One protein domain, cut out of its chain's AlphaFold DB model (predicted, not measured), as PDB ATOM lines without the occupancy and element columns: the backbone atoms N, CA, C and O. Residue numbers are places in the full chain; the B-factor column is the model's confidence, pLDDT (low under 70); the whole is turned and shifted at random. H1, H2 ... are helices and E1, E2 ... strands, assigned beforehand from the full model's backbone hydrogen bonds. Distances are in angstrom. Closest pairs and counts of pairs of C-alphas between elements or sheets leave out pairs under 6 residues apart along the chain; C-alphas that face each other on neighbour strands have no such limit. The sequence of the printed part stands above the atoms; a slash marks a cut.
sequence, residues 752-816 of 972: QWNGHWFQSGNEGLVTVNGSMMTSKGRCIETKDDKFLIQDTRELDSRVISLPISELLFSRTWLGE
ATOM      1  N   GLN A 752     139.977 140.615 119.186       96.38
ATOM      2  CA  GLN A 752     140.541 141.858 119.730       96.38
ATOM      3  C   GLN A 752     141.976 142.167 119.252       96.38
ATOM      4  O   GLN A 752     142.352 143.338 119.170       96.38
ATOM      5  N   TRP A 753     142.761 141.140 118.916       96.25
ATOM      6  CA  TRP A 753     144.112 141.224 118.365       96.25
ATOM      7  C   TRP A 753     144.145 141.415 116.845       96.25
ATOM      8  O   TRP A 753     145.209 141.728 116.327       96.25
ATOM      9  N   ASN A 754     143.037 141.319 116.105       97.06
ATOM     10  CA  ASN A 754     143.079 141.584 114.662       97.06
ATOM     11  C   ASN A 754     143.482 143.045 114.369       97.06
ATOM     12  O   ASN A 754     143.061 143.984 115.053       97.06
ATOM     13  N   GLY A 755     144.333 143.257 113.363       97.56
ATOM     14  CA  GLY A 755     144.859 144.572 112.976       97.56
ATOM     15  C   GLY A 755     146.384 144.678 113.057       97.56
ATOM     16  O   GLY A 755     147.103 143.737 112.728       97.56
ATOM     17  N   HIS A 756     146.892 145.862 113.414       97.19
ATOM     18  CA  HIS A 756     148.318 146.205 113.341       97.19
ATOM     19  C   HIS A 756     148.888 146.611 114.704       97.19
ATOM     20  O   HIS A 756     148.301 147.437 115.409       97.19
ATOM     21  N   TRP A 757     150.064 146.079 115.038       96.75
ATOM     22  CA  TRP A 757     150.652 146.168 116.371       96.75
ATOM     23  C   TRP A 757     152.169 146.314 116.344       96.75
ATOM     24  O   TRP A 757     152.857 145.842 115.439       96.75
ATOM     25  N   PHE A 758     152.702 146.923 117.400       95.88
ATOM     26  CA  PHE A 758     154.132 146.919 117.686       95.88
ATOM     27  C   PHE A 758     154.440 145.828 118.710       95.88
ATOM     28  O   PHE A 758     153.802 145.783 119.762       95.88
ATOM     29  N   GLN A 759     155.418 144.979 118.391       93.50
ATOM     30  CA  GLN A 759     155.989 143.972 119.286       93.50
ATOM     31  C   GLN A 759     157.365 144.455 119.750       93.50
ATOM     32  O   GLN A 759     158.204 144.829 118.929       93.50
ATOM     33  N   SER A 760     157.623 144.447 121.057       90.12
ATOM     34  CA  SER A 760     158.926 144.839 121.604       90.12
ATOM     35  C   SER A 760     160.051 143.962 121.043       90.12
ATOM     36  O   SER A 760     160.010 142.743 121.177       90.12
ATOM     37  N   GLY A 761     161.058 144.585 120.426       91.75
ATOM     38  CA  GLY A 761     162.193 143.892 119.802       91.75
ATOM     39  C   GLY A 761     162.023 143.569 118.313       91.75
ATOM     40  O   GLY A 761     163.004 143.194 117.676       91.75
ATOM     41  N   ASN A 762     160.837 143.772 117.731       91.75
ATOM     42  CA  ASN A 762     160.629 143.704 116.285       91.75
ATOM     43  C   ASN A 762     160.551 145.126 115.701       91.75
ATOM     44  O   ASN A 762     159.713 145.926 116.112       91.75
ATOM     45  N   GLU A 763     161.425 145.452 114.746       93.38
ATOM     46  CA  GLU A 763     161.398 146.751 114.048       93.38
ATOM     47  C   GLU A 763     160.223 146.847 113.048       93.38
ATOM     48  O   GLU A 763     159.826 147.946 112.659       93.38
ATOM     49  N   GLY A 764     159.654 145.705 112.642       94.75
ATOM     50  CA  GLY A 764     158.503 145.617 111.746       94.75
ATOM     51  C   GLY A 764     157.154 145.694 112.465       94.75
ATOM     52  O   GLY A 764     156.983 145.202 113.580       94.75
ATOM     53  N   LEU A 765     156.164 146.271 111.778       95.50
ATOM     54  CA  LEU A 765     154.766 146.264 112.204       95.50
ATOM     55  C   LEU A 765     154.202 144.838 112.099       95.50
ATOM     56  O   LEU A 765     154.185 144.250 111.015       95.50
ATOM     57  N   VAL A 766     153.730 144.287 113.213       96.75
ATOM     58  CA  VAL A 766     153.093 142.968 113.255       96.75
ATOM     59  C   VAL A 766     151.637 143.120 112.842       96.75
ATOM     60  O   VAL A 766     150.899 143.897 113.447       96.75
ATOM     61  N   THR A 767     151.216 142.393 111.810       97.69
ATOM     62  CA  THR A 767     149.805 142.310 111.418       97.69
ATOM     63  C   THR A 767     149.259 140.955 111.826       97.69
ATOM     64  O   THR A 767     149.846 139.936 111.472       97.69
ATOM     65  N   VAL A 768     148.151 140.966 112.559       97.75
ATOM     66  CA  VAL A 768     147.392 139.779 112.968       97.75
ATOM     67  C   VAL A 768     146.057 139.811 112.228       97.75
ATOM     68  O   VAL A 768     145.401 140.857 112.192       97.75
ATOM     69  N   ASN A 769     145.695 138.702 111.593       96.94
ATOM     70  CA  ASN A 769     144.493 138.563 110.779       96.94
ATOM     71  C   ASN A 769     143.981 137.114 110.845       96.94
ATOM     72  O   ASN A 769     144.522 136.239 110.162       96.94
ATOM     73  N   GLY A 770     142.980 136.862 111.692       96.88
ATOM     74  CA  GLY A 770     142.420 135.530 111.941       96.88
ATOM     75  C   GLY A 770     143.490 134.572 112.465       96.88
ATOM     76  O   GLY A 770     144.146 134.849 113.467       96.88
ATOM     77  N   SER A 771     143.729 133.478 111.742       97.12
ATOM     78  CA  SER A 771     144.811 132.516 112.026       97.12
ATOM     79  C   SER A 771     146.247 132.974 111.697       97.12
ATOM     80  O   SER A 771     147.192 132.253 112.020       97.12
ATOM     81  N   MET A 772     146.481 134.133 111.061       97.19
ATOM     82  CA  MET A 772     147.819 134.516 110.562       97.19
ATOM     83  C   MET A 772     148.422 135.750 111.249       97.19
ATOM     84  O   MET A 772     147.795 136.804 111.334       97.19
ATOM     85  N   MET A 773     149.693 135.651 111.652       97.25
ATOM     86  CA  MET A 773     150.497 136.732 112.230       97.25
ATOM     87  C   MET A 773     151.794 136.951 111.432       97.25
ATOM     88  O   MET A 773     152.716 136.138 111.472       97.25
ATOM     89  N   THR A 774     151.925 138.089 110.744       95.88
ATOM     90  CA  THR A 774     152.971 138.314 109.717       95.88
ATOM     91  C   THR A 774     154.425 138.244 110.206       95.88
ATOM     92  O   THR A 774     155.339 138.124 109.386       95.88
ATOM     93  N   SER A 775     154.674 138.316 111.517       94.44
ATOM     94  CA  SER A 775     156.004 138.183 112.133       94.44
ATOM     95  C   SER A 775     156.342 136.785 112.661       94.44
ATOM     96  O   SER A 775     157.499 136.572 113.020       94.44
ATOM     97  N   LYS A 776     155.361 135.878 112.747       94.75
ATOM     98  CA  LYS A 776     155.478 134.566 113.412       94.75
ATOM     99  C   LYS A 776     154.882 133.394 112.623       94.75
ATOM    100  O   LYS A 776     155.143 132.263 112.998       94.75
ATOM    101  N   GLY A 777     154.104 133.658 111.571       96.62
ATOM    102  CA  GLY A 777     153.467 132.648 110.725       96.62
ATOM    103  C   GLY A 777     151.996 132.387 111.076       96.62
ATOM    104  O   GLY A 777     151.269 133.321 111.423       96.62
ATOM    105  N   ARG A 778     151.530 131.143 110.928       97.00
ATOM    106  CA  ARG A 778     150.112 130.755 111.072       97.00
ATOM    107  C   ARG A 778     149.893 129.959 112.356       97.00
ATOM    108  O   ARG A 778     150.673 129.060 112.649       97.00
ATOM    109  N   CYS A 779     148.840 130.255 113.111       97.75
ATOM    110  CA  CYS A 779     148.449 129.405 114.228       97.75
ATOM    111  C   CYS A 779     147.879 128.066 113.728       97.75
ATOM    112  O   CYS A 779     147.101 128.031 112.775       97.75
ATOM    113  N   ILE A 780     148.285 126.978 114.379       97.19
ATOM    114  CA  ILE A 780     147.787 125.617 114.166       97.19
ATOM    115  C   ILE A 780     146.718 125.299 115.221       97.19
ATOM    116  O   ILE A 780     145.611 124.885 114.888       97.19
ATOM    117  N   GLU A 781     147.048 125.534 116.493       97.12
ATOM    118  CA  GLU A 781     146.311 125.064 117.670       97.12
ATOM    119  C   GLU A 781     146.333 126.143 118.769       97.12
ATOM    120  O   GLU A 781     147.371 126.767 119.011       97.12
ATOM    121  N   THR A 782     145.206 126.348 119.454       96.44
ATOM    122  CA  THR A 782     145.148 127.105 120.717       96.44
ATOM    123  C   THR A 782     145.054 126.110 121.859       96.44
ATOM    124  O   THR A 782     144.184 125.241 121.835       96.44
ATOM    125  N   LYS A 783     145.891 126.266 122.884       95.62
ATOM    126  CA  LYS A 783     145.788 125.495 124.122       95.62
ATOM    127  C   LYS A 783     145.927 126.419 125.319       95.62
ATOM    128  O   LYS A 783     147.014 126.929 125.595       95.62
ATOM    129  N   ASP A 784     144.811 126.626 126.010       93.25
ATOM    130  CA  ASP A 784     144.694 127.549 127.138       93.25
ATOM    131  C   ASP A 784     145.225 128.949 126.744       93.25
ATOM    132  O   ASP A 784     144.896 129.464 125.674       93.25
ATOM    133  N   ASP A 785     146.105 129.550 127.549       93.69
ATOM    134  CA  ASP A 785     146.747 130.845 127.270       93.69
ATOM    135  C   ASP A 785     147.922 130.780 126.261       93.69
ATOM    136  O   ASP A 785     148.807 131.648 126.277       93.69
ATOM    137  N   LYS A 786     148.009 129.745 125.412       96.50
ATOM    138  CA  LYS A 786     149.127 129.533 124.470       96.50
ATOM    139  C   LYS A 786     148.651 129.266 123.047       96.50
ATOM    140  O   LYS A 786     147.754 128.460 122.809       96.50
ATOM    141  N   PHE A 787     149.338 129.884 122.092       97.38
ATOM    142  CA  PHE A 787     149.132 129.671 120.661       97.38
ATOM    143  C   PHE A 787     150.298 128.887 120.070       97.38
ATOM    144  O   PHE A 787     151.461 129.263 120.240       97.38
ATOM    145  N   LEU A 788     149.981 127.814 119.356       96.94
ATOM    146  CA  LEU A 788     150.934 126.969 118.656       96.94
ATOM    147  C   LEU A 788     151.094 127.491 117.222       96.94
ATOM    148  O   LEU A 788     150.229 127.274 116.377       96.94
ATOM    149  N   ILE A 789     152.171 128.229 116.944       97.12
ATOM    150  CA  ILE A 789     152.355 128.942 115.670       97.12
ATOM    151  C   ILE A 789     153.406 128.245 114.804       97.12
ATOM    152  O   ILE A 789     154.541 128.053 115.233       97.12
ATOM    153  N   GLN A 790     153.041 127.908 113.572       96.81
ATOM    154  CA  GLN A 790     153.950 127.459 112.523       96.81
ATOM    155  C   GLN A 790     154.617 128.678 111.878       96.81
ATOM    156  O   GLN A 790     153.917 129.475 111.247       96.81
ATOM    157  N   ASP A 791     155.939 128.834 111.992       95.81
ATOM    158  CA  ASP A 791     156.629 129.877 111.225       95.81
ATOM    159  C   ASP A 791     156.627 129.511 109.732       95.81
ATOM    160  O   ASP A 791     156.979 128.400 109.339       95.81
ATOM    161  N   THR A 792     156.196 130.458 108.901       89.62
ATOM    162  CA  THR A 792     156.070 130.320 107.443       89.62
ATOM    163  C   THR A 792     157.246 130.959 106.694       89.62
ATOM    164  O   THR A 792     157.176 131.139 105.478       89.62
ATOM    165  N   ARG A 793     158.284 131.412 107.411       86.94
ATOM    166  CA  ARG A 793     159.441 132.145 106.860       86.94
ATOM    167  C   ARG A 793     160.648 131.258 106.571       86.94
ATOM    168  O   ARG A 793     161.457 131.610 105.714       86.94
ATOM    169  N   GLU A 794     160.772 130.141 107.277       82.00
ATOM    170  CA  GLU A 794     161.763 129.096 107.014       82.00
ATOM    171  C   GLU A 794     161.040 127.899 106.372       82.00
ATOM    172  O   GLU A 794     159.893 127.615 106.708       82.00
ATOM    173  N   LEU A 795     161.684 127.222 105.412       80.25
ATOM    174  CA  LEU A 795     161.111 126.024 104.770       80.25
ATOM    175  C   LEU A 795     160.998 124.851 105.759       80.25
ATOM    176  O   LEU A 795     160.118 124.005 105.619       80.25
ATOM    177  N   ASP A 796     161.847 124.849 106.788       81.31
ATOM    178  CA  ASP A 796     161.689 124.030 107.983       81.31
ATOM    179  C   ASP A 796     160.546 124.622 108.823       81.31
ATOM    180  O   ASP A 796     160.737 125.622 109.520       81.31
ATOM    181  N   SER A 797     159.352 124.024 108.773       81.06
ATOM    182  CA  SER A 797     158.166 124.567 109.449       81.06
ATOM    183  C   SER A 797     158.242 124.411 110.975       81.06
ATOM    184  O   SER A 797     157.675 123.485 111.563       81.06
ATOM    185  N   ARG A 798     158.981 125.306 111.634       90.88
ATOM    186  CA  ARG A 798     159.188 125.289 113.085       90.88
ATOM    187  C   ARG A 798     157.921 125.717 113.813       90.88
ATOM    188  O   ARG A 798     157.346 126.766 113.531       90.88
ATOM    189  N   VAL A 799     157.522 124.893 114.774       92.75
ATOM    190  CA  VAL A 799     156.337 125.098 115.606       92.75
ATOM    191  C   VAL A 799     156.759 125.770 116.912       92.75
ATOM    192  O   VAL A 799     157.608 125.254 117.638       92.75
ATOM    193  N   ILE A 800     156.186 126.936 117.201       93.50
ATOM    194  CA  ILE A 800     156.538 127.792 118.336       93.50
ATOM    195  C   ILE A 800     155.297 127.995 119.211       93.50
ATOM    196  O   ILE A 800     154.343 128.649 118.801       93.50
ATOM    197  N   SER A 801     155.331 127.476 120.439       94.12
ATOM    198  CA  SER A 801     154.347 127.800 121.482       94.12
ATOM    199  C   SER A 801     154.623 129.203 122.033       94.12
ATOM    200  O   SER A 801     155.596 129.373 122.770       94.12
ATOM    201  N   LEU A 802     153.768 130.185 121.739       90.50
ATOM    202  CA  LEU A 802     153.833 131.521 122.347       90.50
ATOM    203  C   LEU A 802     152.724 131.705 123.399       90.50
ATOM    204  O   LEU A 802     151.548 131.561 123.055       90.50
ATOM    205  N   PRO A 803     153.056 132.055 124.656       90.69
ATOM    206  CA  PRO A 803     152.058 132.420 125.654       90.69
ATOM    207  C   PRO A 803     151.510 133.832 125.402       90.69
ATOM    208  O   PRO A 803     152.229 134.719 124.928       90.69
ATOM    209  N   ILE A 804     150.261 134.077 125.804       87.31
ATOM    210  CA  ILE A 804     149.600 135.396 125.742       87.31
ATOM    211  C   ILE A 804     150.464 136.512 126.356       87.31
ATOM    212  O   ILE A 804     150.514 137.622 125.829       87.31
ATOM    213  N   SER A 805     151.195 136.214 127.432       83.50
ATOM    214  CA  SER A 805     152.049 137.165 128.155       83.50
ATOM    215  C   SER A 805     153.324 137.597 127.416       83.50
ATOM    216  O   SER A 805     153.876 138.642 127.756       83.50
ATOM    217  N   GLU A 806     153.785 136.866 126.395       79.75
ATOM    218  CA  GLU A 806     154.874 137.312 125.504       79.75
ATOM    219  C   GLU A 806     154.358 138.163 124.332       79.75
ATOM    220  O   GLU A 806     155.113 138.909 123.698       79.75
ATOM    221  N   LEU A 807     153.055 138.099 124.057       77.25
ATOM    222  CA  LEU A 807     152.378 138.821 122.984       77.25
ATOM    223  C   LEU A 807     151.910 140.212 123.456       77.25
ATOM    224  O   LEU A 807     150.783 140.644 123.216       77.25
ATOM    225  N   LEU A 808     152.820 140.943 124.115       74.19
ATOM    226  CA  LEU A 808     152.625 142.324 124.574       74.19
ATOM    227  C   LEU A 808     152.562 143.302 123.392       74.19
ATOM    228  O   LEU A 808     153.540 143.958 123.021       74.19
ATOM    229  N   PHE A 809     151.375 143.407 122.808       76.94
ATOM    230  CA  PHE A 809     151.087 144.258 121.665       76.94
ATOM    231  C   PHE A 809     150.563 145.645 122.065       76.94
ATOM    232  O   PHE A 809     149.679 145.786 122.905       76.94
ATOM    233  N   SER A 810     151.057 146.698 121.402       63.53
ATOM    234  CA  SER A 810     150.563 148.078 121.573       63.53
ATOM    235  C   SER A 810     149.991 148.665 120.277       63.53
ATOM    236  O   SER A 810     150.713 148.828 119.294       63.53
ATOM    237  N   ARG A 811     148.694 149.020 120.283       59.25
ATOM    238  CA  ARG A 811     147.931 149.523 119.112       59.25
ATOM    239  C   ARG A 811     148.112 151.027 118.831       59.25
ATOM    240  O   ARG A 811     147.770 151.510 117.757       59.25
ATOM    241  N   THR A 812     148.593 151.804 119.804       54.81
ATOM    242  CA  THR A 812     148.353 153.266 119.882       54.81
ATOM    243  C   THR A 812     149.409 154.168 119.226       54.81
ATOM    244  O   THR A 812     149.129 155.335 118.938       54.81
ATOM    245  N   TRP A 813     150.616 153.663 118.950       54.56
ATOM    246  CA  TRP A 813     151.795 154.492 118.634       54.56
ATOM    247  C   TRP A 813     151.688 155.323 117.339       54.56
ATOM    248  O   TRP A 813     152.163 156.462 117.281       54.56
ATOM    249  N   LEU A 814     151.035 154.790 116.299       53.12
ATOM    250  CA  LEU A 814     150.855 155.502 115.024       53.12
ATOM    251  C   LEU A 814     149.924 156.717 115.168       53.12
ATOM    252  O   LEU A 814     150.207 157.782 114.610       53.12
ATOM    253  N   GLY A 815     148.864 156.591 115.972       59.34
ATOM    254  CA  GLY A 815     147.919 157.677 116.237       59.34
ATOM    255  C   GLY A 815     148.577 158.871 116.932       59.34
ATOM    256  O   GLY A 815     148.327 160.021 116.562       59.34
ATOM    257  N   GLU A 816     149.481 158.623 117.883       61.81
ATOM    258  CA  GLU A 816     150.231 159.694 118.549       61.81
ATOM    259  C   GLU A 816     151.191 160.428 117.613       61.81
ATOM    260  O   GLU A 816     151.261 161.659 117.649       61.81
TER     261      GLU A 816
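AT A GLANCE: This is residues 752 to 816 of the 972 residues of an uncharacterized protein of Melipona quadrifasciata (UniProt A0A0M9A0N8). A strongly twisted sheet of three strands, E3 to E5, makes one end of the model, and a separate small hairpin, E1 and E2, lies between it and the short helix H1 at the other end. Residues 772 to 773 tie the two together by short antiparallel pairings with residues 768 to 769 of E2 and 777 to 778 of E3, and after E5 the chain runs back past E1 to H1. The 65 printed residues hold five named strands and then one named helix; the sheet runs E3, E4, E5, antiparallel throughout, and the class is mostly strand, though under half of the residues are in named elements. The whole is compact, with a radius of gyration of the C-alphas of 12.0 A and spans of 38 by 27 by 20 A.

HOW THE PARTS SIT: Start with E1, residues 755 to 759, and E2, residues 766 to 769, a hairpin of antiparallel strands at 146 degrees; look for N 757 and O 766, within hydrogen-bond range at 2.8 A. Next comes E3, residues 777 to 783, which is apart from both E1 and E2. E4, residues 786 to 790, forms a hairpin with E3 over a tight link, at 146 degrees, with N 780 and O 788 2.8 A apart. E5, residues 799 to 803, forms a hairpin with E4 at 154 degrees, with N 789 and O 800 2.9 A apart. These three form a meander, each strand the antiparallel neighbour of the one before; E3 and E5 are its edge strands. Further on, residues 809 to 810 pair antiparallel with residues 758 to 759 of E1. H1, residues 813 to 816, is not on the sheet of three strands; its closest C-alphas to E1 are those of Trp 813 and Phe 758, 8.0 A apart. H1 is too short for an O i to N i+4 pair; its one O i to N i+3 pair is within hydrogen-bond range.

IN THESE COORDINATES: Find C-alpha 755 at (144.859, 144.572, 112.976), where E1 begins its 12.8 A. E2 measures 10.0 A. E3, the longest strand by residues, runs 17.0 A from C-alpha 777 at (153.467, 132.648, 110.725). E4 measures 13.0 A and E5 13.1 A. H1 spans 5.4 A, ending at C-alpha 816 at (150.231, 159.694, 118.549).

THE WHOLE: Look at Asp 796 and Glu 816 for the two C-alphas farthest apart, 38.9 A. The printed part, 752 to 816, has no cut, and no link is long. Mean pLDDT of the printed part is 88.8; residues 810 to 816 are under 70.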